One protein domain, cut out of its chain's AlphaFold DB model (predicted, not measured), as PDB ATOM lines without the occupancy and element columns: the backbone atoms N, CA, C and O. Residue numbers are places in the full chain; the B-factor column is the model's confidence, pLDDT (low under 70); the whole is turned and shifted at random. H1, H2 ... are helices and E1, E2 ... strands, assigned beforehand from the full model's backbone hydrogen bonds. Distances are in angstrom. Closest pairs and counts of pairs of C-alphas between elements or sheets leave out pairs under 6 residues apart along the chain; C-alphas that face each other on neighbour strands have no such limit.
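Overview. This is residues 368 to 557 of the 692 residues of an uncharacterized protein of Pseudoalteromonas sp. SG44-4 (UniProt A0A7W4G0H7). The chain is wound in stacked turns, a solenoid whose turns each lay one strand in each of three walls: the sheet E1 E4 E7 E10 E13 E16, the sheet E2 E5 E8 E11 E14 and the sheet E3 E6 E9 E12 E15 make a roughly triangular tube. Long unnamed stretches and the short helix H1 cover the end at E16. The printed part has 190 residues, with strands E1 to E16 along the chain followed by H1; each sheet is parallel, in the orders just named. The class is mostly strand, though under half of the residues are in named elements; the whole is compact, with a radius of gyration of the C-alphas of 15.5 A and spans of 40 by 35 by 28 A.

Along the chain. The largest sheet holds E1, residues 368 to 371, beginning at C-alpha 368 at (422.461, 385.267, 479.579), E4, 392 to 395, E7, 423 to 426, E10, 444 to 449 and 12.7 A long, E13, 466 to 471 and 12.9 A, and E16, 494 to 499 and 11.7 A. The next holds E2, 375 to 380 and 16.3 A, E5, 398 to 402, E8, 431 to 435, E11, 453 to 457, and E14, 481 to 484. The third holds E3, 384 to 387, E6, 409 to 413, E9, 437 to 440, E12, 460 to 462, and E15, 487 to 489. H1, residues 522 to 527, ends at C-alpha 527 at (401.520, 406.468, 486.031).

Arrangement. The twisted largest sheet has edge strands E1 and E16; N 448 of E10 and O 469 of E13 are 2.8 A apart. With the E2 to E14 and E3 to E15 sheets it makes a stack of sheets, face to face in turn, their strands at 37 and 67 degrees to its own. Between E11 and E14, N 456 and O 482 are 2.8 A apart; between E6 and E9, N 411 and O 438 are 2.8 A apart. E8 runs on into E9 at 97 degrees. H1 only grazes the largest sheet, with residues 525 to 527; every O i to N i+4 pair in H1 is within hydrogen-bond range. Residues 529 to 530 pair, parallel, with residues 496 to 497 of E16.

Size, cuts and confidence. The two farthest C-alphas, of Ser 416 and Gly 504, are 44.1 A apart. The printed part has no cut. The link E16 to H1, 22 residues, is long. Mean pLDDT of the printed part is 82.6; 42 residues are under 70, among them 472 to 480, 500 to 509 and 545 to 557.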
ATOM      1  N   ASP A 368     423.394 385.864 478.625       89.19
ATOM      2  CA  ASP A 368     422.461 385.267 479.579       89.19
ATOM      3  C   ASP A 368     423.273 384.374 480.525       89.19
ATOM      4  O   ASP A 368     424.201 383.678 480.101       89.19
ATOM      5  N   PHE A 369     422.948 384.398 481.814       92.94
ATOM      6  CA  PHE A 369     423.606 383.587 482.827       92.94
ATOM      7  C   PHE A 369     422.583 382.913 483.737       92.94
ATOM      8  O   PHE A 369     421.655 383.559 484.218       92.94
ATOM      9  N   ASN A 370     422.766 381.619 484.000       92.81
ATOM     10  CA  ASN A 370     421.832 380.823 484.790       92.81
ATOM     11  C   ASN A 370     422.408 380.527 486.178       92.81
ATOM     12  O   ASN A 370     423.502 379.982 486.304       92.81
ATOM     13  N   LEU A 371     421.629 380.829 487.211       94.31
ATOM     14  CA  LEU A 371     421.819 380.370 488.580       94.31
ATOM     15  C   LEU A 371     420.890 379.162 488.793       94.31
ATOM     16  O   LEU A 371     419.677 379.358 488.924       94.31
ATOM     17  N   PRO A 372     421.417 377.926 488.752       92.31
ATOM     18  CA  PRO A 372     420.607 376.712 488.684       92.31
ATOM     19  C   PRO A 372     419.799 376.450 489.961       92.31
ATOM     20  O   PRO A 372     420.088 376.975 491.038       92.31
ATOM     21  N   GLN A 373     418.785 375.591 489.840       90.88
ATOM     22  CA  GLN A 373     418.023 375.087 490.981       90.88
ATOM     23  C   GLN A 373     418.950 374.357 491.959       90.88
ATOM     24  O   GLN A 373     419.833 373.631 491.520       90.88
ATOM     25  N   GLY A 374     418.740 374.543 493.266       91.31
ATOM     26  CA  GLY A 374     419.576 373.974 494.335       91.31
ATOM     27  C   GLY A 374     420.785 374.838 494.721       91.31
ATOM     28  O   GLY A 374     421.405 374.590 495.756       91.31
ATOM     29  N   LEU A 375     421.098 375.883 493.942       96.50
ATOM     30  CA  LEU A 375     422.120 376.865 494.295       96.50
ATOM     31  C   LEU A 375     421.530 377.942 495.214       96.50
ATOM     32  O   LEU A 375     420.483 378.520 494.917       96.50
ATOM     33  N   VAL A 376     422.246 378.246 496.296       98.25
ATOM     34  CA  VAL A 376     421.949 379.360 497.204       98.25
ATOM     35  C   VAL A 376     423.007 380.446 497.034       98.25
ATOM     36  O   VAL A 376     424.174 380.236 497.352       98.25
ATOM     37  N   VAL A 377     422.614 381.629 496.567       98.12
ATOM     38  CA  VAL A 377     423.496 382.800 496.447       98.12
ATOM     39  C   VAL A 377     423.239 383.757 497.606       98.12
ATOM     40  O   VAL A 377     422.094 384.129 497.862       98.12
ATOM     41  N   ARG A 378     424.297 384.176 498.304       98.31
ATOM     42  CA  ARG A 378     424.245 385.126 499.424       98.31
ATOM     43  C   ARG A 378     425.197 386.285 499.179       98.31
ATOM     44  O   ARG A 378     426.407 386.092 499.185       98.31
ATOM     45  N   ILE A 379     424.664 387.488 499.001       97.38
ATOM     46  CA  ILE A 379     425.450 388.717 498.855       97.38
ATOM     47  C   ILE A 379     425.376 389.520 500.152       97.38
ATOM     48  O   ILE A 379     424.293 389.872 500.616       97.38
ATOM     49  N   SER A 380     426.541 389.792 500.738       96.88
ATOM     50  CA  SER A 380     426.681 390.509 502.008       96.88
ATOM     51  C   SER A 380     426.726 392.031 501.820       96.88
ATOM     52  O   SER A 380     426.889 392.545 500.713       96.88
ATOM     53  N   ALA A 381     426.647 392.776 502.924       96.44
ATOM     54  CA  ALA A 381     426.814 394.228 502.937       96.44
ATOM     55  C   ALA A 381     428.099 394.699 502.231       96.44
ATOM     56  O   ALA A 381     429.203 394.268 502.561       96.44
ATOM     57  N   GLY A 382     427.942 395.610 501.265       95.38
ATOM     58  CA  GLY A 382     429.022 396.177 500.450       95.38
ATOM     59  C   GLY A 382     429.527 395.297 499.306       95.38
ATOM     60  O   GLY A 382     430.275 395.793 498.458       95.38
ATOM     61  N   ALA A 383     429.110 394.031 499.245       97.81
ATOM     62  CA  ALA A 383     429.460 393.151 498.143       97.81
ATOM     63  C   ALA A 383     428.784 393.602 496.840       97.81
ATOM     64  O   ALA A 383     427.751 394.286 496.839       97.81
ATOM     65  N   GLN A 384     429.398 393.239 495.714       97.19
ATOM     66  CA  GLN A 384     429.006 393.744 494.401       97.19
ATOM     67  C   GLN A 384     428.687 392.618 493.427       97.19
ATOM     68  O   GLN A 384     429.467 391.691 493.245       97.19
ATOM     69  N   LEU A 385     427.573 392.756 492.724       97.19
ATOM     70  CA  LEU A 385     427.252 392.008 491.524       97.19
ATOM     71  C   LEU A 385     427.229 392.995 490.356       97.19
ATOM     72  O   LEU A 385     426.543 394.021 490.394       97.19
ATOM     73  N   ARG A 386     428.032 392.708 489.337       95.75
ATOM     74  CA  ARG A 386     428.190 393.539 488.145       95.75
ATOM     75  C   ARG A 386     427.799 392.743 486.912       95.75
ATOM     76  O   ARG A 386     428.274 391.627 486.753       95.75
ATOM     77  N   ALA A 387     426.944 393.300 486.066       95.44
ATOM     78  CA  ALA A 387     426.483 392.652 484.841       95.44
ATOM     79  C   ALA A 387     426.825 393.510 483.618       95.44
ATOM     80  O   ALA A 387     426.704 394.732 483.673       95.44
ATOM     81  N   ALA A 388     427.255 392.905 482.515       93.56
ATOM     82  CA  ALA A 388     427.506 393.624 481.271       93.56
ATOM     83  C   ALA A 388     426.194 394.074 480.594       93.56
ATOM     84  O   ALA A 388     425.086 393.657 480.947       93.56
ATOM     85  N   ILE A 389     426.303 394.962 479.598       92.69
ATOM     86  CA  ILE A 389     425.140 395.402 478.810       92.69
ATOM     87  C   ILE A 389     424.493 394.188 478.141       92.69
ATOM     88  O   ILE A 389     425.172 393.389 477.502       92.69
ATOM     89  N   GLY A 390     423.167 394.091 478.245       92.19
ATOM     90  CA  GLY A 390     422.399 392.977 477.691       92.19
ATOM     91  C   GLY A 390     422.486 391.678 478.490       92.19
ATOM     92  O   GLY A 390     421.870 390.708 478.072       92.19
ATOM     93  N   THR A 391     423.185 391.640 479.630       94.38
ATOM     94  CA  THR A 391     423.246 390.447 480.484       94.38
ATOM     95  C   THR A 391     421.929 390.212 481.223       94.38
ATOM     96  O   THR A 391     421.496 391.073 481.993       94.38
ATOM     97  N   ARG A 392     421.314 389.036 481.065       95.56
ATOM     98  CA  ARG A 392     420.235 388.542 481.940       95.56
ATOM     99  C   ARG A 392     420.771 387.553 482.963       95.56
ATOM    100  O   ARG A 392     421.547 386.671 482.617       95.56
ATOM    101  N   ILE A 393     420.292 387.636 484.200       96.38
ATOM    102  CA  ILE A 393     420.587 386.647 485.243       96.38
ATOM    103  C   ILE A 393     419.315 385.854 485.524       96.38
ATOM    104  O   ILE A 393     418.406 386.357 486.174       96.38
ATOM    105  N   ASN A 394     419.234 384.622 485.032       95.25
ATOM    106  CA  ASN A 394     418.115 383.719 485.278       95.25
ATOM    107  C   ASN A 394     418.332 382.979 486.596       95.25
ATOM    108  O   ASN A 394     419.289 382.223 486.739       95.25
ATOM    109  N   LEU A 395     417.440 383.181 487.553       95.44
ATOM    110  CA  LEU A 395     417.446 382.518 488.845       95.44
ATOM    111  C   LEU A 395     416.441 381.365 488.836       95.44
ATOM    112  O   LEU A 395     415.264 381.586 488.569       95.44
ATOM    113  N   TYR A 396     416.922 380.166 489.166       92.56
ATOM    114  CA  TYR A 396     416.119 378.961 489.408       92.56
ATOM    115  C   TYR A 396     416.273 378.422 490.846       92.56
ATOM    116  O   TYR A 396     415.592 377.473 491.228       92.56
ATOM    117  N   GLY A 397     417.204 378.985 491.626       93.25
ATOM    118  CA  GLY A 397     417.499 378.622 493.016       93.25
ATOM    119  C   GLY A 397     417.072 379.697 494.021       93.25
ATOM    120  O   GLY A 397     416.020 380.326 493.878       93.25
ATOM    121  N   GLU A 398     417.903 379.925 495.040       96.56
ATOM    122  CA  GLU A 398     417.668 380.946 496.066       96.56
ATOM    123  C   GLU A 398     418.698 382.078 495.987       96.56
ATOM    124  O   GLU A 398     419.894 381.832 495.833       96.56
ATOM    125  N   PHE A 399     418.253 383.324 496.143       97.88
ATOM    126  CA  PHE A 399     419.116 384.501 496.125       97.88
ATOM    127  C   PHE A 399     418.771 385.449 497.276       97.88
ATOM    128  O   PHE A 399     417.727 386.100 497.297       97.88
ATOM    129  N   TYR A 400     419.696 385.548 498.226       98.19
ATOM    130  CA  TYR A 400     419.674 386.477 499.345       98.19
ATOM    131  C   TYR A 400     420.664 387.618 499.100       98.19
ATOM    132  O   TYR A 400     421.831 387.385 498.785       98.19
ATOM    133  N   SER A 401     420.214 388.853 499.283       97.69
ATOM    134  CA  SER A 401     421.064 390.040 499.296       97.69
ATOM    135  C   SER A 401     420.764 390.821 500.568       97.69
ATOM    136  O   SER A 401     419.657 391.330 500.741       97.69
ATOM    137  N   GLU A 402     421.723 390.856 501.488       94.62
ATOM    138  CA  GLU A 402     421.546 391.328 502.863       94.62
ATOM    139  C   GLU A 402     422.578 392.420 503.172       94.62
ATOM    140  O   GLU A 402     423.641 392.179 503.749       94.62
ATOM    141  N   GLY A 403     422.267 393.642 502.737       95.00
ATOM    142  CA  GLY A 403     423.077 394.824 503.017       95.00
ATOM    143  C   GLY A 403     422.744 395.506 504.344       95.00
ATOM    144  O   GLY A 403     421.929 395.031 505.138       95.00
ATOM    145  N   THR A 404     423.325 396.688 504.548       92.38
ATOM    146  CA  THR A 404     422.879 397.637 505.581       92.38
ATOM    147  C   THR A 404     422.581 399.006 504.976       92.38
ATOM    148  O   THR A 404     422.932 399.276 503.827       92.38
ATOM    149  N   ALA A 405     421.956 399.894 505.754       86.50
ATOM    150  CA  ALA A 405     421.673 401.261 505.320       86.50
ATOM    151  C   ALA A 405     422.949 402.028 504.926       86.50
ATOM    152  O   ALA A 405     422.945 402.802 503.971       86.50
ATOM    153  N   GLU A 406     424.041 401.804 505.659       90.00
ATOM    154  CA  GLU A 406     425.338 402.449 505.449       90.00
ATOM    155  C   GLU A 406     426.176 401.761 504.368       90.00
ATOM    156  O   GLU A 406     427.009 402.411 503.737       90.00
ATOM    157  N   ASN A 407     425.984 400.455 504.174       94.50
ATOM    158  CA  ASN A 407     426.767 399.647 503.249       94.50
ATOM    159  C   ASN A 407     425.856 398.680 502.472       94.50
ATOM    160  O   ASN A 407     425.825 397.476 502.756       94.50
ATOM    161  N   PRO A 408     425.063 399.199 501.520       96.38
ATOM    162  CA  PRO A 408     424.150 398.373 500.751       96.38
ATOM    163  C   PRO A 408     424.911 397.379 499.872       96.38
ATOM    164  O   PRO A 408     426.001 397.673 499.376       96.38
ATOM    165  N   ALA A 409     424.316 396.211 499.642       98.06
ATOM    166  CA  ALA A 409     424.756 395.325 498.567       98.06
ATOM    167  C   ALA A 409     424.430 395.982 497.215       98.06
ATOM    168  O   ALA A 409     423.366 396.589 497.065       98.06
ATOM    169  N   ILE A 410     425.334 395.901 496.236       97.19
ATOM    170  CA  ILE A 410     425.192 396.633 494.967       97.19
ATOM    171  C   ILE A 410     425.046 395.658 493.803       97.19
ATOM    172  O   ILE A 410     425.947 394.865 493.554       97.19
ATOM    173  N   ILE A 411     423.965 395.784 493.042       97.50
ATOM    174  CA  ILE A 411     423.676 395.036 491.815       97.50
ATOM    175  C   ILE A 411     423.518 396.067 490.693       97.50
ATOM    176  O   ILE A 411     422.579 396.860 490.702       97.50
ATOM    177  N   ASP A 412     424.467 396.127 489.767       95.19
ATOM    178  CA  ASP A 412     424.511 397.211 488.774       95.19
ATOM    179  C   ASP A 412     425.195 396.777 487.477       95.19
ATOM    180  O   ASP A 412     425.786 395.698 487.395       95.19
ATOM    181  N   LEU A 413     425.159 397.658 486.482       92.06
ATOM    182  CA  LEU A 413     425.944 397.540 485.264       92.06
ATOM    183  C   LEU A 413     427.456 397.562 485.585       92.06
ATOM    184  O   LEU A 413     427.918 398.322 486.436       92.06
ATOM    185  N   GLU A 414     428.244 396.713 484.921       83.38
ATOM    186  CA  GLU A 414     429.699 396.599 485.132       83.38
ATOM    187  C   GLU A 414     430.449 397.885 484.763       83.38
ATOM    188  O   GLU A 414     431.372 398.301 485.463       83.38
ATOM    189  N   GLU A 415     430.032 398.536 483.680       72.94
ATOM    190  CA  GLU A 415     430.660 399.740 483.152       72.94
ATOM    191  C   GLU A 415     429.638 400.871 483.071       72.94
ATOM    192  O   GLU A 415     428.495 400.654 482.680       72.94
ATOM    193  N   SER A 416     430.059 402.109 483.338       65.06
ATOM    194  CA  SER A 416     429.237 403.315 483.166       65.06
ATOM    195  C   SER A 416     429.059 403.687 481.683       65.06
ATOM    196  O   SER A 416     429.435 404.767 481.227       65.06
ATOM    197  N   LYS A 417     428.501 402.764 480.899       65.62
ATOM    198  CA  LYS A 417     428.162 402.939 479.485       65.62
ATOM    199  C   LYS A 417     426.675 403.271 479.326       65.62
ATOM    200  O   LYS A 417     425.850 402.960 480.176       65.62
ATOM    201  N   ASN A 418     426.325 403.892 478.198       74.38
ATOM    202  CA  ASN A 418     424.926 404.057 477.804       74.38
ATOM    203  C   ASN A 418     424.355 402.683 477.425       74.38
ATOM    204  O   ASN A 418     424.718 402.138 476.385       74.38
ATOM    205  N   GLY A 419     423.472 402.132 478.252       84.69
ATOM    206  CA  GLY A 419     422.829 400.844 478.009       84.69
ATOM    207  C   GLY A 419     422.159 400.302 479.264       84.69
ATOM    208  O   GLY A 419     422.204 400.932 480.317       84.69
ATOM    209  N   PHE A 420     421.541 399.132 479.127       92.75
ATOM    210  CA  PHE A 420     420.917 398.407 480.224       92.75
ATOM    211  C   PHE A 420     421.387 396.952 480.202       92.75
ATOM    212  O   PHE A 420     421.536 396.364 479.128       92.75
ATOM    213  N   TRP A 421     421.597 396.363 481.374       95.94
ATOM    214  CA  TRP A 421     421.570 394.905 481.530       95.94
ATOM    215  C   TRP A 421     420.108 394.452 481.669       95.94
ATOM    216  O   TRP A 421     419.234 395.270 481.942       95.94
ATOM    217  N   TYR A 422     419.783 393.183 481.445       96.38
ATOM    218  CA  TYR A 422     418.386 392.726 481.378       96.38
ATOM    219  C   TYR A 422     417.732 392.410 482.719       96.38
ATOM    220  O   TYR A 422     416.528 392.142 482.736       96.38
ATOM    221  N   GLY A 423     418.476 392.467 483.822       96.75
ATOM    222  CA  GLY A 423     417.930 392.222 485.149       96.75
ATOM    223  C   GLY A 423     418.172 390.844 485.720       96.75
ATOM    224  O   GLY A 423     418.759 389.964 485.085       96.75
ATOM    225  N   ILE A 424     417.628 390.655 486.921       97.56
ATOM    226  CA  ILE A 424     417.502 389.353 487.577       97.56
ATOM    227  C   ILE A 424     416.101 388.816 487.307       97.56
ATOM    228  O   ILE A 424     415.115 389.479 487.608       97.56
ATOM    229  N   HIS A 425     416.017 387.625 486.728       95.38
ATOM    230  CA  HIS A 425     414.781 386.960 486.335       95.38
ATOM    231  C   HIS A 425     414.572 385.750 487.231       95.38
ATOM    232  O   HIS A 425     415.176 384.706 487.010       95.38
ATOM    233  N   ALA A 426     413.750 385.910 488.264       92.12
ATOM    234  CA  ALA A 426     413.325 384.822 489.132       92.12
ATOM    235  C   ALA A 426     412.245 384.000 488.424       92.12
ATOM    236  O   ALA A 426     411.161 384.509 488.142       92.12
ATOM    237  N   HIS A 427     412.558 382.739 488.133       89.56
ATOM    238  CA  HIS A 427     411.642 381.789 487.501       89.56
ATOM    239  C   HIS A 427     410.767 381.084 488.549       89.56
ATOM    240  O   HIS A 427     411.004 381.195 489.760       89.56
ATOM    241  N   SER A 428     409.732 380.364 488.115       83.44
ATOM    242  CA  SER A 428     408.811 379.665 489.025       83.44
ATOM    243  C   SER A 428     409.562 378.738 489.998       83.44
ATOM    244  O   SER A 428     410.488 378.028 489.607       83.44
ATOM    245  N   GLY A 429     409.201 378.776 491.287       82.75
ATOM    246  CA  GLY A 429     409.858 378.010 492.357       82.75
ATOM    247  C   GLY A 429     411.132 378.637 492.944       82.75
ATOM    248  O   GLY A 429     411.651 378.119 493.930       82.75
ATOM    249  N   SER A 430     411.613 379.754 492.389       90.31
ATOM    250  CA  SER A 430     412.755 380.500 492.941       90.31
ATOM    251  C   SER A 430     412.413 381.212 494.247       90.31
ATOM    252  O   SER A 430     411.257 381.571 494.486       90.31
ATOM    253  N   LYS A 431     413.441 381.542 495.033       92.81
ATOM    254  CA  LYS A 431     413.318 382.422 496.202       92.81
ATOM    255  C   LYS A 431     414.264 383.611 496.105       92.81
ATOM    256  O   LYS A 431     415.459 383.425 495.896       92.81
ATOM    257  N   LEU A 432     413.753 384.823 496.293       94.75
ATOM    258  CA  LEU A 432     414.527 386.058 496.207       94.75
ATOM    259  C   LEU A 432     414.228 386.956 497.411       94.75
ATOM    260  O   LEU A 432     413.102 387.412 497.597       94.75
ATOM    261  N   ILE A 433     415.244 387.221 498.234       96.06
ATOM    262  CA  ILE A 433     415.133 388.087 499.414       96.06
ATOM    263  C   ILE A 433     416.194 389.173 499.344       96.06
ATOM    264  O   ILE A 433     417.370 388.915 499.594       96.06
ATOM    265  N   PHE A 434     415.771 390.396 499.043       97.69
ATOM    266  CA  PHE A 434     416.630 391.571 498.990       97.69
ATOM    267  C   PHE A 434     416.287 392.531 500.123       97.69
ATOM    268  O   PHE A 434     415.162 393.012 500.247       97.69
ATOM    269  N   ASN A 435     417.282 392.828 500.948       95.88
ATOM    270  CA  ASN A 435     417.215 393.800 502.024       95.88
ATOM    271  C   ASN A 435     418.431 394.722 501.928       95.88
ATOM    272  O   ASN A 435     419.554 394.236 501.788       95.88
ATOM    273  N   TYR A 436     418.229 396.043 501.964       95.81
ATOM    274  CA  TYR A 436     419.312 397.020 501.770       95.81
ATOM    275  C   TYR A 436     420.153 396.755 500.511       95.81
ATOM    276  O   TYR A 436     421.386 396.767 500.527       95.81
ATOM    277  N   THR A 437     419.470 396.484 499.401       98.06
ATOM    278  CA  THR A 437     420.091 396.204 498.104       98.06
ATOM    279  C   THR A 437     419.872 397.375 497.162       98.06
ATOM    280  O   THR A 437     418.785 397.942 497.103       98.06
ATOM    281  N   ARG A 438     420.896 397.759 496.405       97.75
ATOM    282  CA  ARG A 438     420.798 398.794 495.376       97.75
ATOM    283  C   ARG A 438     420.862 398.156 493.995       97.75
ATOM    284  O   ARG A 438     421.882 397.565 493.664       97.75
ATOM    285  N   ILE A 439     419.792 398.308 493.218       98.00
ATOM    286  CA  ILE A 439     419.635 397.786 491.858       98.00
ATOM    287  C   ILE A 439     419.495 398.953 490.891       98.00
ATOM    288  O   ILE A 439     418.529 399.724 490.980       98.00
ATOM    289  N   THR A 440     420.446 399.092 489.971       95.50
ATOM    290  CA  THR A 440     420.455 400.213 489.028       95.50
ATOM    291  C   THR A 440     420.770 399.810 487.592       95.50
ATOM    292  O   THR A 440     421.294 398.730 487.327       95.50
ATOM    293  N   GLN A 441     420.392 400.691 486.657       93.75
ATOM    294  CA  GLN A 441     420.718 400.602 485.228       93.75
ATOM    295  C   GLN A 441     420.306 399.283 484.544       93.75
ATOM    296  O   GLN A 441     420.927 398.863 483.568       93.75
ATOM    297  N   ALA A 442     419.224 398.651 485.006       96.50
ATOM    298  CA  ALA A 442     418.627 397.476 484.376       96.50
ATOM    299  C   ALA A 442     417.462 397.846 483.443       96.50
ATOM    300  O   ALA A 442     416.756 398.834 483.656       96.50
ATOM    301  N   GLU A 443     417.206 397.023 482.429       96.75
ATOM    302  CA  GLU A 443     415.997 397.113 481.614       96.75
ATOM    303  C   GLU A 443     414.786 396.710 482.461       96.75
ATOM    304  O   GLU A 443     413.783 397.416 482.504       96.75
ATOM    305  N   ILE A 444     414.913 395.608 483.194       96.81
ATOM    306  CA  ILE A 444     413.995 395.215 484.255       96.81
ATOM    307  C   ILE A 444     414.871 394.948 485.474       96.81
ATOM    308  O   ILE A 444     415.717 394.080 485.389       96.81
ATOM    309  N   GLY A 445     414.739 395.667 486.588       96.75
ATOM    310  CA  GLY A 445     415.583 395.425 487.769       96.75
ATOM    311  C   GLY A 445     415.406 394.005 488.310       96.75
ATOM    312  O   GLY A 445     416.365 393.236 488.402       96.75
ATOM    313  N   VAL A 446     414.156 393.652 488.608       96.56
ATOM    314  CA  VAL A 446     413.753 392.306 489.026       96.56
ATOM    315  C   VAL A 446     412.526 391.870 488.236       96.56
ATOM    316  O   VAL A 446     411.474 392.502 488.299       96.56
ATOM    317  N   TYR A 447     412.657 390.782 487.493       93.75
ATOM    318  CA  TYR A 447     411.551 390.070 486.874       93.75
ATOM    319  C   TYR A 447     411.148 388.908 487.781       93.75
ATOM    320  O   TYR A 447     412.001 388.137 488.219       93.75
ATOM    321  N   VAL A 448     409.855 388.780 488.056       88.94
ATOM    322  CA  VAL A 448     409.287 387.784 488.965       88.94
ATOM    323  C   VAL A 448     408.239 386.971 488.219       88.94
ATOM    324  O   VAL A 448     407.187 387.495 487.841       88.94
ATOM    325  N   ALA A 449     408.529 385.689 488.022       83.75
ATOM    326  CA  ALA A 449     407.564 384.725 487.527       83.75
ATOM    327  C   ALA A 449     406.546 384.348 488.618       83.75
ATOM    328  O   ALA A 449     406.862 384.296 489.811       83.75
ATOM    329  N   VAL A 450     405.316 384.032 488.212       71.69
ATOM    330  CA  VAL A 450     404.331 383.396 489.101       71.69
ATOM    331  C   VAL A 450     404.927 382.101 489.655       71.69
ATOM    332  O   VAL A 450     405.454 381.283 488.904       71.69
ATOM    333  N   GLY A 451     404.854 381.920 490.974       74.25
ATOM    334  CA  GLY A 451     405.433 380.761 491.651       74.25
ATOM    335  C   GLY A 451     406.614 381.085 492.570       74.25
ATOM    336  O   GLY A 451     406.894 380.290 493.465       74.25
ATOM    337  N   SER A 452     407.297 382.217 492.368       81.75
ATOM    338  CA  SER A 452     408.496 382.600 493.130       81.75
ATOM    339  C   SER A 452     408.167 383.277 494.471       81.75
ATOM    340  O   SER A 452     407.269 384.111 494.539       81.75
ATOM    341  N   ASP A 453     408.928 382.986 495.529       84.50
ATOM    342  CA  ASP A 453     408.836 383.668 496.835       84.50
ATOM    343  C   ASP A 453     409.735 384.916 496.835       84.50
ATOM    344  O   ASP A 453     410.958 384.786 496.731       84.50
ATOM    345  N   VAL A 454     409.149 386.121 496.890       86.31
ATOM    346  CA  VAL A 454     409.886 387.380 496.682       86.31
ATOM    347  C   VAL A 454     409.620 388.406 497.782       86.31
ATOM    348  O   VAL A 454     408.512 388.916 497.946       86.31
ATOM    349  N   SER A 455     410.694 388.806 498.463       92.19
ATOM    350  CA  SER A 455     410.700 389.907 499.425       92.19
ATOM    351  C   SER A 455     411.777 390.920 499.054       92.19
ATOM    352  O   SER A 455     412.961 390.594 499.012       92.19
ATOM    353  N   ILE A 456     411.378 392.159 498.779       95.19
ATOM    354  CA  ILE A 456     412.280 393.271 498.481       95.19
ATOM    355  C   ILE A 456     411.957 394.383 499.468       95.19
ATOM    356  O   ILE A 456     410.878 394.976 499.413       95.19
ATOM    357  N   THR A 457     412.876 394.656 500.390       90.69
ATOM    358  CA  THR A 457     412.675 395.646 501.452       90.69
ATOM    359  C   THR A 457     413.892 396.536 501.655       90.69
ATOM    360  O   THR A 457     415.013 396.143 501.330       90.69
ATOM    361  N   HIS A 458     413.691 397.756 502.158       89.19
ATOM    362  CA  HIS A 458     414.770 398.717 502.460       89.19
ATOM    363  C   HIS A 458     415.763 398.945 501.306       89.19
ATOM    364  O   HIS A 458     416.926 399.266 501.534       89.19
ATOM    365  N   SER A 459     415.330 398.723 500.066       96.12
ATOM    366  CA  SER A 459     416.193 398.634 498.891       96.12
ATOM    367  C   SER A 459     415.981 399.817 497.951       96.12
ATOM    368  O   SER A 459     414.953 400.490 497.984       96.12
ATOM    369  N   TRP A 460     416.961 400.079 497.091       96.50
ATOM    370  CA  TRP A 460     416.961 401.187 496.137       96.50
ATOM    371  C   TRP A 460     416.903 400.648 494.714       96.50
ATOM    372  O   TRP A 460     417.870 400.054 494.247       96.50
ATOM    373  N   LEU A 461     415.801 400.888 494.011       97.44
ATOM    374  CA  LEU A 461     415.625 400.509 492.613       97.44
ATOM    375  C   LEU A 461     415.596 401.783 491.768       97.44
ATOM    376  O   LEU A 461     414.550 402.418 491.603       97.44
ATOM    377  N   ILE A 462     416.776 402.183 491.293       94.12
ATOM    378  CA  ILE A 462     417.024 403.524 490.747       94.12
ATOM    379  C   ILE A 462     417.485 403.451 489.290       94.12
ATOM    380  O   ILE A 462     418.341 402.644 488.945       94.12
ATOM    381  N   ALA A 463     416.985 404.356 488.446       94.44
ATOM    382  CA  ALA A 463     417.429 404.514 487.058       94.44
ATOM    383  C   ALA A 463     417.359 403.219 486.223       94.44
ATOM    384  O   ALA A 463     418.190 402.986 485.344       94.44
ATOM    385  N   ASN A 464     416.365 402.375 486.501       96.25
ATOM    386  CA  ASN A 464     416.019 401.229 485.669       96.25
ATOM    387  C   ASN A 464     414.981 401.655 484.626       96.25
ATOM    388  O   ASN A 464     414.262 402.639 484.814       96.25
ATOM    389  N   LYS A 465     414.834 400.917 483.528       96.19
ATOM    390  CA  LYS A 465     413.702 401.165 482.628       96.19
ATOM    391  C   LYS A 465     412.398 400.736 483.308       96.19
ATOM    392  O   LYS A 465     411.520 401.572 483.511       96.19
ATOM    393  N   THR A 466     412.333 399.503 483.794       97.25
ATOM    394  CA  THR A 466     411.323 399.028 484.745       97.25
ATOM    395  C   THR A 466     412.020 398.530 486.007       97.25
ATOM    396  O   THR A 466     412.973 397.767 485.913       97.25
ATOM    397  N   ALA A 467     411.592 398.936 487.203       97.25
ATOM    398  CA  ALA A 467     412.247 398.465 488.428       97.25
ATOM    399  C   ALA A 467     411.856 397.021 488.777       97.25
ATOM    400  O   ALA A 467     412.739 396.183 488.943       97.25
ATOM    401  N   ILE A 468     410.558 396.713 488.846       95.38
ATOM    402  CA  ILE A 468     410.070 395.351 489.100       95.38
ATOM    403  C   ILE A 468     408.992 395.000 488.085       95.38
ATOM    404  O   ILE A 468     408.084 395.798 487.852       95.38
ATOM    405  N   LYS A 469     409.071 393.802 487.506       92.56
ATOM    406  CA  LYS A 469     408.044 393.259 486.622       92.56
ATOM    407  C   LYS A 469     407.551 391.908 487.130       92.56
ATOM    408  O   LYS A 469     408.360 391.018 487.351       92.56
ATOM    409  N   PHE A 470     406.240 391.743 487.254       86.06
ATOM    410  CA  PHE A 470     405.594 390.466 487.552       86.06
ATOM    411  C   PHE A 470     404.933 389.925 486.290       86.06
ATOM    412  O   PHE A 470     404.179 390.650 485.637       86.06
ATOM    413  N   VAL A 471     405.217 388.669 485.945       78.19
ATOM    414  CA  VAL A 471     404.685 388.003 484.746       78.19
ATOM    415  C   VAL A 471     404.378 386.542 485.053       78.19
ATOM    416  O   VAL A 471     404.934 385.942 485.967       78.19
ATOM    417  N   ASP A 472     403.463 385.969 484.287       69.31
ATOM    418  CA  ASP A 472     403.087 384.565 484.366       69.31
ATOM    419  C   ASP A 472     404.066 383.630 483.627       69.31
ATOM    420  O   ASP A 472     404.503 383.939 482.520       69.31
ATOM    421  N   ASP A 473     404.381 382.488 484.246       60.03
ATOM    422  CA  ASP A 473     405.203 381.410 483.658       60.03
ATOM    423  C   ASP A 473     404.706 379.994 484.032       60.03
ATOM    424  O   ASP A 473     405.055 379.015 483.379       60.03
ATOM    425  N   SER A 474     403.864 379.826 485.063       54.34
ATOM    426  CA  SER A 474     403.073 378.601 485.290       54.34
ATOM    427  C   SER A 474     402.181 378.699 486.532       54.34
ATOM    428  O   SER A 474     402.501 379.339 487.533       54.34
ATOM    429  N   ALA A 475     401.043 378.004 486.482       52.72
ATOM    430  CA  ALA A 475     400.068 377.929 487.562       52.72
ATOM    431  C   ALA A 475     400.494 376.905 488.623       52.72
ATOM    432  O   ALA A 475     400.373 375.717 488.352       52.72
ATOM    433  N   THR A 476     400.949 377.359 489.802       51.88
ATOM    434  CA  THR A 476     400.668 376.778 491.142       51.88
ATOM    435  C   THR A 476     401.631 377.319 492.214       51.88
ATOM    436  O   THR A 476     402.555 376.618 492.615       51.88
ATOM    437  N   SER A 477     401.421 378.526 492.740       50.69
ATOM    438  CA  SER A 477     401.785 378.856 494.134       50.69
ATOM    439  C   SER A 477     401.109 380.165 494.566       50.69
ATOM    440  O   SER A 477     400.655 380.929 493.714       50.69
ATOM    441  N   ASP A 478     400.992 380.376 495.879       55.16
ATOM    442  CA  ASP A 478     400.579 381.635 496.513       55.16
ATOM    443  C   ASP A 478     401.858 382.370 496.956       55.16
ATOM    444  O   ASP A 478     402.345 382.126 498.066       55.16
ATOM    445  N   PRO A 479     402.512 383.148 496.073       57.31
ATOM    446  CA  PRO A 479     403.756 383.815 496.417       57.31
ATOM    447  C   PRO A 479     403.501 384.908 497.456       57.31
ATOM    448  O   PRO A 479     402.644 385.776 497.280       57.31
ATOM    449  N   LEU A 480     404.293 384.912 498.529       59.50
ATOM    450  CA  LEU A 480     404.391 386.082 499.389       59.50
ATOM    451  C   LEU A 480     405.142 387.159 498.597       59.50
ATOM    452  O   LEU A 480     406.340 387.036 498.370       59.50
ATOM    453  N   LEU A 481     404.428 388.193 498.149       75.50
ATOM    454  CA  LEU A 481     404.999 389.314 497.404       75.50
ATOM    455  C   LEU A 481     405.068 390.549 498.301       75.50
ATOM    456  O   LEU A 481     404.110 391.321 498.406       75.50
ATOM    457  N   LEU A 482     406.212 390.724 498.962       82.31
ATOM    458  CA  LEU A 482     406.462 391.851 499.857       82.31
ATOM    459  C   LEU A 482     407.425 392.837 499.200       82.31
ATOM    460  O   LEU A 482     408.587 392.514 498.977       82.31
ATOM    461  N   VAL A 483     406.961 394.051 498.909       89.56
ATOM    462  CA  VAL A 483     407.771 395.090 498.259       89.56
ATOM    463  C   VAL A 483     407.624 396.392 499.039       89.56
ATOM    464  O   VAL A 483     407.038 397.337 498.536       89.56
ATOM    465  N   ASN A 484     408.115 396.480 500.277       85.19
ATOM    466  CA  ASN A 484     407.890 397.644 501.151       85.19
ATOM    467  C   ASN A 484     409.184 398.312 501.647       85.19
ATOM    468  O   ASN A 484     410.262 397.735 501.602       85.19
ATOM    469  N   TYR A 485     409.090 399.552 502.135       83.31
ATOM    470  CA  TYR A 485     410.246 400.327 502.631       83.31
ATOM    471  C   TYR A 485     411.350 400.590 501.591       83.31
ATOM    472  O   TYR A 485     412.484 400.883 501.952       83.31
ATOM    473  N   ASN A 486     411.036 400.507 500.302       91.69
ATOM    474  CA  ASN A 486     411.982 400.714 499.211       91.69
ATOM    475  C   ASN A 486     411.968 402.148 498.684       91.69
ATOM    476  O   ASN A 486     411.043 402.927 498.918       91.69
ATOM    477  N   VAL A 487     412.991 402.471 497.902       90.38
ATOM    478  CA  VAL A 487     413.160 403.737 497.196       90.38
ATOM    479  C   VAL A 487     413.175 403.459 495.698       90.38
ATOM    480  O   VAL A 487     414.112 402.857 495.177       90.38
ATOM    481  N   PHE A 488     412.150 403.936 495.001       95.00
ATOM    482  CA  PHE A 488     412.089 403.963 493.547       95.00
ATOM    483  C   PHE A 488     412.385 405.378 493.056       95.00
ATOM    484  O   PHE A 488     411.715 406.324 493.466       95.00
ATOM    485  N   GLU A 489     413.369 405.551 492.178       92.56
ATOM    486  CA  GLU A 489     413.724 406.882 491.676       92.56
ATOM    487  C   GLU A 489     414.293 406.830 490.260       92.56
ATOM    488  O   GLU A 489     415.071 405.947 489.914       92.56
ATOM    489  N   GLY A 490     413.911 407.790 489.416       92.12
ATOM    490  CA  GLY A 490     414.474 407.922 488.070       92.12
ATOM    491  C   GLY A 490     414.195 406.743 487.131       92.12
ATOM    492  O   GLY A 490     414.841 406.658 486.091       92.12
ATOM    493  N   ASN A 491     413.263 405.846 487.477       95.38
ATOM    494  CA  ASN A 491     412.856 404.769 486.581       95.38
ATOM    495  C   ASN A 491     412.056 405.330 485.395       95.38
ATOM    496  O   ASN A 491     411.329 406.317 485.544       95.38
ATOM    497  N   ILE A 492     412.216 404.730 484.215       94.56
ATOM    498  CA  ILE A 492     411.754 405.333 482.952       94.56
ATOM    499  C   ILE A 492     410.288 405.001 482.665       94.56
ATOM    500  O   ILE A 492     409.474 405.913 482.496       94.56
ATOM    501  N   ASP A 493     409.965 403.710 482.617       95.12
ATOM    502  CA  ASP A 493     408.649 403.207 482.229       95.12
ATOM    503  C   ASP A 493     407.784 402.987 483.475       95.12
ATOM    504  O   ASP A 493     406.770 403.664 483.654       95.12
ATOM    505  N   PHE A 494     408.212 402.088 484.370       95.56
ATOM    506  CA  PHE A 494     407.439 401.702 485.556       95.56
ATOM    507  C   PHE A 494     408.330 401.432 486.777       95.56
ATOM    508  O   PHE A 494     409.420 400.871 486.672       95.56
ATOM    509  N   ASN A 495     407.832 401.775 487.962       95.44
ATOM    510  CA  ASN A 495     408.371 401.288 489.230       95.44
ATOM    511  C   ASN A 495     407.929 399.837 489.472       95.44
ATOM    512  O   ASN A 495     408.749 398.996 489.828       95.44
ATOM    513  N   ILE A 496     406.649 399.538 489.230       93.38
ATOM    514  CA  ILE A 496     406.118 398.171 489.264       93.38
ATOM    515  C   ILE A 496     405.215 397.943 488.051       93.38
ATOM    516  O   ILE A 496     404.267 398.693 487.826       93.38
ATOM    517  N   ASP A 497     405.510 396.890 487.298       92.06
ATOM    518  CA  ASP A 497     404.738 396.414 486.152       92.06
ATOM    519  C   ASP A 497     404.172 395.015 486.454       92.06
ATOM    520  O   ASP A 497     404.872 394.011 486.369       92.06
ATOM    521  N   ALA A 498     402.915 394.943 486.877       85.56
ATOM    522  CA  ALA A 498     402.244 393.745 487.367       85.56
ATOM    523  C   ALA A 498     401.327 393.116 486.296       85.56
ATOM    524  O   ALA A 498     400.101 393.234 486.343       85.56
ATOM    525  N   GLN A 499     401.928 392.429 485.320       77.00
ATOM    526  CA  GLN A 499     401.248 391.837 484.160       77.00
ATOM    527  C   GLN A 499     400.962 390.339 484.356       77.00
ATOM    528  O   GLN A 499     401.569 389.495 483.702       77.00
ATOM    529  N   GLN A 500     400.021 389.979 485.231       67.38
ATOM    530  CA  GLN A 500     399.554 388.586 485.345       67.38
ATOM    531  C   GLN A 500     398.270 388.384 484.533       67.38
ATOM    532  O   GLN A 500     397.289 389.051 484.826       67.38
ATOM    533  N   THR A 501     398.233 387.468 483.559       55.12
ATOM    534  CA  THR A 501     397.120 387.354 482.586       55.12
ATOM    535  C   THR A 501     396.175 386.155 482.761       55.12
ATOM    536  O   THR A 501     395.262 386.003 481.950       55.12
ATOM    537  N   ILE A 502     396.356 385.278 483.760       55.66
ATOM    538  CA  ILE A 502     395.458 384.116 483.938       55.66
ATOM    539  C   ILE A 502     394.171 384.528 484.664       55.66
ATOM    540  O   ILE A 502     394.187 384.882 485.843       55.66
ATOM    541  N   GLU A 503     393.034 384.391 483.974       46.53
ATOM    542  CA  GLU A 503     391.696 384.457 484.569       46.53
ATOM    543  C   GLU A 503     391.494 383.343 485.616       46.53
ATOM    544  O   GLU A 503     391.639 382.157 485.323       46.53
ATOM    545  N   GLY A 504     391.086 383.711 486.835       45.56
ATOM    546  CA  GLY A 504     390.543 382.768 487.825       45.56
ATOM    547  C   GLY A 504     391.489 382.309 488.939       45.56
ATOM    548  O   GLY A 504     391.025 381.640 489.860       45.56
ATOM    549  N   TYR A 505     392.765 382.706 488.921       50.16
ATOM    550  CA  TYR A 505     393.687 382.537 490.051       50.16
ATOM    551  C   TYR A 505     393.993 383.906 490.667       50.16
ATOM    552  O   TYR A 505     394.916 384.606 490.262       50.16
ATOM    553  N   PHE A 506     393.163 384.312 491.630       47.00
ATOM    554  CA  PHE A 506     393.389 385.521 492.418       47.00
ATOM    555  C   PHE A 506     394.508 385.253 493.426       47.00
ATOM    556  O   PHE A 506     394.280 384.625 494.457       47.00
ATOM    557  N   ILE A 507     395.711 385.707 493.094       51.84
ATOM    558  CA  ILE A 507     396.850 385.764 494.010       51.84
ATOM    559  C   ILE A 507     396.774 387.119 494.728       51.84
ATOM    560  O   ILE A 507     396.373 388.109 494.116       51.84
ATOM    561  N   GLY A 508     397.063 387.153 496.032       55.66
ATOM    562  CA  GLY A 508     396.909 388.341 496.879       55.66
ATOM    563  C   GLY A 508     397.541 389.627 496.319       55.66
ATOM    564  O   GLY A 508     398.438 389.599 495.478       55.66
ATOM    565  N   ASP A 509     397.055 390.780 496.786       68.00
ATOM    566  CA  ASP A 509     397.601 392.086 496.398       68.00
ATOM    567  C   ASP A 509     399.089 392.198 496.808       68.00
ATOM    568  O   ASP A 509     399.471 391.766 497.897       68.00
ATOM    569  N   ILE A 510     399.925 392.823 495.968       77.81
ATOM    570  CA  ILE A 510     401.337 393.092 496.296       77.81
ATOM    571  C   ILE A 510     401.368 394.131 497.419       77.81
ATOM    572  O   ILE A 510     400.894 395.254 497.216       77.81
ATOM    573  N   ASP A 511     401.942 393.803 498.582       77.38
ATOM    574  CA  ASP A 511     402.128 394.785 499.657       77.38
ATOM    575  C   ASP A 511     403.282 395.723 499.298       77.38
ATOM    576  O   ASP A 511     404.455 395.431 499.545       77.38
ATOM    577  N   ALA A 512     402.919 396.854 498.694       83.75
ATOM    578  CA  ALA A 512     403.828 397.897 498.248       83.75
ATOM    579  C   ALA A 512     403.728 399.177 499.094       83.75
ATOM    580  O   ALA A 512     403.980 400.292 498.617       83.75
ATOM    581  N   ARG A 513     403.326 399.047 500.359       78.81
ATOM    582  CA  ARG A 513     403.219 400.182 501.282       78.81
ATOM    583  C   ARG A 513     404.602 400.637 501.741       78.81
ATOM    584  O   ARG A 513     405.597 399.939 501.586       78.81
ATOM    585  N   PHE A 514     404.672 401.824 502.332       76.06
ATOM    586  CA  PHE A 514     405.895 402.391 502.908       76.06
ATOM    587  C   PHE A 514     407.058 402.593 501.922       76.06
ATOM    588  O   PHE A 514     408.183 402.798 502.356       76.06
ATOM    589  N   ASN A 515     406.817 402.583 500.610       83.06
ATOM    590  CA  ASN A 515     407.842 402.927 499.624       83.06
ATOM    591  C   ASN A 515     407.915 404.442 499.375       83.06
ATOM    592  O   ASN A 515     406.912 405.152 499.489       83.06
ATOM    593  N   TRP A 516     409.084 404.927 498.956       84.44
ATOM    594  CA  TRP A 516     409.217 406.163 498.185       84.44
ATOM    595  C   TRP A 516     409.082 405.845 496.697       84.44
ATOM    596  O   TRP A 516     409.814 405.015 496.168       84.44
ATOM    597  N   TRP A 517     408.168 406.525 496.011       85.56
ATOM    598  CA  TRP A 517     407.819 406.232 494.617       85.56
ATOM    599  C   TRP A 517     408.481 407.172 493.596       85.56
ATOM    600  O   TRP A 517     408.079 407.204 492.432       85.56
ATOM    601  N   GLY A 518     409.439 407.995 494.029       84.38
ATOM    602  CA  GLY A 518     410.056 409.035 493.197       84.38
ATOM    603  C   GLY A 518     409.220 410.316 493.104       84.38
ATOM    604  O   GLY A 518     409.666 411.314 492.545       84.38
ATOM    605  N   SER A 519     408.006 410.306 493.659       79.69
ATOM    606  CA  SER A 519     407.106 411.453 493.733       79.69
ATOM    607  C   SER A 519     406.127 411.289 494.896       79.69
ATOM    608  O   SER A 519     405.727 410.174 495.222       79.69
ATOM    609  N   ALA A 520     405.705 412.408 495.492       70.50
ATOM    610  CA  ALA A 520     404.589 412.450 496.440       70.50
ATOM    611  C   ALA A 520     403.229 412.678 495.743       70.50
ATOM    612  O   ALA A 520     402.181 412.596 496.385       70.50
ATOM    613  N   ASP A 521     403.234 412.987 494.440       69.69
ATOM    614  CA  ASP A 521     402.021 413.171 493.646       69.69
ATOM    615  C   ASP A 521     401.438 411.821 493.213       69.69
ATOM    616  O   ASP A 521     402.009 411.106 492.391       69.69
ATOM    617  N   VAL A 522     400.244 411.514 493.719       67.06
ATOM    618  CA  VAL A 522     399.514 410.266 493.459       67.06
ATOM    619  C   VAL A 522     399.287 410.018 491.970       67.06
ATOM    620  O   VAL A 522     399.295 408.865 491.543       67.06
ATOM    621  N   VAL A 523     399.081 411.059 491.159       69.06
ATOM    622  CA  VAL A 523     398.887 410.883 489.710       69.06
ATOM    623  C   VAL A 523     400.178 410.381 489.066       69.06
ATOM    624  O   VAL A 523     400.148 409.426 488.291       69.06
ATOM    625  N   THR A 524     401.314 410.969 489.439       75.00
ATOM    626  CA  THR A 524     402.640 410.512 489.017       75.00
ATOM    627  C   THR A 524     402.925 409.084 489.485       75.00
ATOM    628  O   THR A 524     403.382 408.280 488.678       75.00
ATOM    629  N   ILE A 525     402.601 408.747 490.740       76.81
ATOM    630  CA  ILE A 525     402.764 407.385 491.281       76.81
ATOM    631  C   ILE A 525     401.948 406.377 490.461       76.81
ATOM    632  O   ILE A 525     402.499 405.396 489.981       76.81
ATOM    633  N   ASN A 526     400.659 406.653 490.222       76.50
ATOM    634  CA  ASN A 526     399.793 405.775 489.423       76.50
ATOM    635  C   ASN A 526     400.286 405.598 487.980       76.50
ATOM    636  O   ASN A 526     400.020 404.568 487.379       76.50
ATOM    637  N   ARG A 527     400.965 406.590 487.391       81.00
ATOM    638  CA  ARG A 527     401.520 406.468 486.031       81.00
ATOM    639  C   ARG A 527     402.712 405.510 485.975       81.00
ATOM    640  O   ARG A 527     402.949 404.916 484.932       81.00
ATOM    641  N   LEU A 528     403.452 405.389 487.076       89.00
ATOM    642  CA  LEU A 528     404.619 404.513 487.209       89.00
ATOM    643  C   LEU A 528     404.246 403.114 487.723       89.00
ATOM    644  O   LEU A 528     405.135 402.312 487.998       89.00
ATOM    645  N   ILE A 529     402.955 402.820 487.869       89.50
ATOM    646  CA  ILE A 529     402.441 401.510 488.258       89.50
ATOM    647  C   ILE A 529     401.530 401.018 487.135       89.50
ATOM    648  O   ILE A 529     400.640 401.742 486.685       89.50
ATOM    649  N   TYR A 530     401.757 399.788 486.688       86.88
ATOM    650  CA  TYR A 530     400.883 399.112 485.739       86.88
ATOM    651  C   TYR A 530     400.327 397.844 486.382       86.88
ATOM    652  O   TYR A 530     401.089 396.938 486.682       86.88
ATOM    653  N   ASP A 531     399.024 397.785 486.648       80.50
ATOM    654  CA  ASP A 531     398.386 396.664 487.352       80.50
ATOM    655  C   ASP A 531     396.920 396.448 486.912       80.50
ATOM    656  O   ASP A 531     396.474 397.001 485.895       80.50
ATOM    657  N   ARG A 532     396.136 395.658 487.670       73.06
ATOM    658  CA  ARG A 532     394.714 395.384 487.368       73.06
ATOM    659  C   ARG A 532     393.822 396.622 487.244       73.06
ATOM    660  O   ARG A 532     392.738 396.540 486.669       73.06
ATOM    661  N   LYS A 533     394.241 397.781 487.762       68.06
ATOM    662  CA  LYS A 533     393.534 399.055 487.570       68.06
ATOM    663  C   LYS A 533     393.716 399.590 486.152       68.06
ATOM    664  O   LYS A 533     392.798 400.206 485.613       68.06
ATOM    665  N   ASN A 534     394.892 399.388 485.563       78.38
ATOM    666  CA  ASN A 534     395.200 399.807 484.196       78.38
ATOM    667  C   ASN A 534     394.545 398.871 483.174       78.38
ATOM    668  O   ASN A 534     394.055 399.337 482.147       78.38
ATOM    669  N   ASN A 535     394.524 397.570 483.462       70.00
ATOM    670  CA  ASN A 535     393.903 396.556 482.622       70.00
ATOM    671  C   ASN A 535     393.215 395.501 483.499       70.00
ATOM    672  O   ASN A 535     393.876 394.719 484.173       70.00
ATOM    673  N   ASN A 536     391.884 395.460 483.458       66.06
ATOM    674  CA  ASN A 536     391.068 394.563 484.281       66.06
ATOM    675  C   ASN A 536     391.198 393.072 483.918       66.06
ATOM    676  O   ASN A 536     390.689 392.238 484.661       66.06
ATOM    677  N   ALA A 537     391.859 392.738 482.806       64.31
ATOM    678  CA  ALA A 537     392.242 391.368 482.474       64.31
ATOM    679  C   ALA A 537     393.479 390.886 483.261       64.31
ATOM    680  O   ALA A 537     393.890 389.740 483.093       64.31
ATOM    681  N   LEU A 538     394.093 391.752 484.082       65.44
ATOM    682  CA  LEU A 538     395.238 391.403 484.921       65.44
ATOM    683  C   LEU A 538     394.817 390.949 486.330       65.44
ATOM    684  O   LEU A 538     393.849 391.462 486.891       65.44
ATOM    685  N   GLY A 539     395.573 390.018 486.919       61.47
ATOM    686  CA  GLY A 539     395.286 389.426 488.235       61.47
ATOM    687  C   GLY A 539     395.768 390.234 489.452       61.47
ATOM    688  O   GLY A 539     395.074 390.284 490.471       61.47
ATOM    689  N   LEU A 540     396.921 390.906 489.355       71.44
ATOM    690  CA  LEU A 540     397.599 391.548 490.494       71.44
ATOM    691  C   LEU A 540     397.215 393.027 490.661       71.44
ATOM    692  O   LEU A 540     397.108 393.769 489.684       71.44
ATOM    693  N   LEU A 541     397.063 393.476 491.912       75.38
ATOM    694  CA  LEU A 541     396.995 394.897 492.282       75.38
ATOM    695  C   LEU A 541     398.208 395.275 493.113       75.38
ATOM    696  O   LEU A 541     398.562 394.565 494.055       75.38
ATOM    697  N   VAL A 542     398.794 396.428 492.811       80.75
ATOM    698  CA  VAL A 542     399.858 396.996 493.632       80.75
ATOM    699  C   VAL A 542     399.227 397.814 494.752       80.75
ATOM    700  O   VAL A 542     398.704 398.911 494.538       80.75
ATOM    701  N   ASN A 543     399.280 397.297 495.979       75.06
ATOM    702  CA  ASN A 543     398.796 398.019 497.145       75.06
ATOM    703  C   ASN A 543     399.845 399.029 497.627       75.06
ATOM    704  O   ASN A 543     400.636 398.749 498.523       75.06
ATOM    705  N   PHE A 544     399.805 400.235 497.062       73.75
ATOM    706  CA  PHE A 544     400.576 401.388 497.541       73.75
ATOM    707  C   PHE A 544     399.769 402.286 498.495       73.75
ATOM    708  O   PHE A 544     400.117 403.453 498.693       73.75
ATOM    709  N   SER A 545     398.657 401.783 499.057       61.88
ATOM    710  CA  SER A 545     397.817 402.557 499.976       61.88
ATOM    711  C   SER A 545     398.612 403.048 501.187       61.88
ATOM    712  O   SER A 545     399.675 402.530 501.524       61.88
ATOM    713  N   GLN A 546     398.123 404.116 501.813       55.22
ATOM    714  CA  GLN A 546     398.866 404.800 502.863       55.22
ATOM    715  C   GLN A 546     399.341 403.856 503.984       55.22
ATOM    716  O   GLN A 546     398.610 402.942 504.376       55.22
ATOM    717  N   PRO A 547     400.511 404.148 504.580       49.91
ATOM    718  CA  PRO A 547     401.393 405.288 504.281       49.91
ATOM    719  C   PRO A 547     402.418 405.019 503.158       49.91
ATOM    720  O   PRO A 547     402.920 403.907 503.029       49.91
ATOM    721  N   TRP A 548     402.798 406.058 502.401       61.53
ATOM    722  CA  TRP A 548     404.009 406.071 501.554       61.53
ATOM    723  C   TRP A 548     404.977 407.161 502.034       61.53
ATOM    724  O   TRP A 548     404.585 408.030 502.812       61.53
ATOM    725  N   LEU A 549     406.245 407.102 501.631       53.34
ATOM    726  CA  LEU A 549     407.280 408.033 502.105       53.34
ATOM    727  C   LEU A 549     407.340 409.303 501.230       53.34
ATOM    728  O   LEU A 549     406.806 409.303 500.126       53.34
ATOM    729  N   ASP A 550     407.958 410.392 501.696       58.03
ATOM    730  CA  ASP A 550     408.442 411.503 500.859       58.03
ATOM    731  C   ASP A 550     409.944 411.368 500.552       58.03
ATOM    732  O   ASP A 550     410.607 410.431 500.998       58.03
ATOM    733  N   THR A 551     410.506 412.348 499.835       51.62
ATOM    734  CA  THR A 551     411.948 412.463 499.545       51.62
ATOM    735  C   THR A 551     412.842 412.454 500.790       51.62
ATOM    736  O   THR A 551     414.046 412.265 500.663       51.62
ATOM    737  N   THR A 552     412.299 412.721 501.983       51.38
ATOM    738  CA  THR A 552     413.040 412.720 503.256       51.38
ATOM    739  C   THR A 552     412.874 411.419 504.041       51.38
ATOM    740  O   THR A 552     413.436 411.290 505.125       51.38
ATOM    741  N   GLY A 553     412.102 410.459 503.517       47.91
ATOM    742  CA  GLY A 553     411.725 409.245 504.239       47.91
ATOM    743  C   GLY A 553     410.632 409.474 505.289       47.91
ATOM    744  O   GLY A 553     410.358 408.584 506.091       47.91
ATOM    745  N   SER A 554     409.999 410.652 505.306       46.25
ATOM    746  CA  SER A 554     408.881 410.937 506.206       46.25
ATOM    747  C   SER A 554     407.587 410.383 505.622       46.25
ATOM    748  O   SER A 554     407.385 410.380 504.412       46.25
ATOM    749  N   ILE A 555     406.675 409.924 506.476       43.69
ATOM    750  CA  ILE A 555     405.378 409.409 506.028       43.69
ATOM    751  C   ILE A 555     404.516 410.546 505.449       43.69
ATOM    752  O   ILE A 555     404.194 411.513 506.146       43.69
ATOM    753  N   VAL A 556     404.062 410.378 504.207       43.03
ATOM    754  CA  VAL A 556     403.097 411.241 503.519       43.03
ATOM    755  C   VAL A 556     401.699 410.642 503.598       43.03
ATOM    756  O   VAL A 556     401.448 409.505 503.199       43.03
ATOM    757  N   TRP A 557     400.753 411.463 504.046       43.09
ATOM    758  CA  TRP A 557     399.327 411.154 504.074       43.09
ATOM    759  C   TRP A 557     398.599 411.992 502.998       43.09
ATOM    760  O   TRP A 557     398.167 413.106 503.292       43.09
TER     761      TRP A 557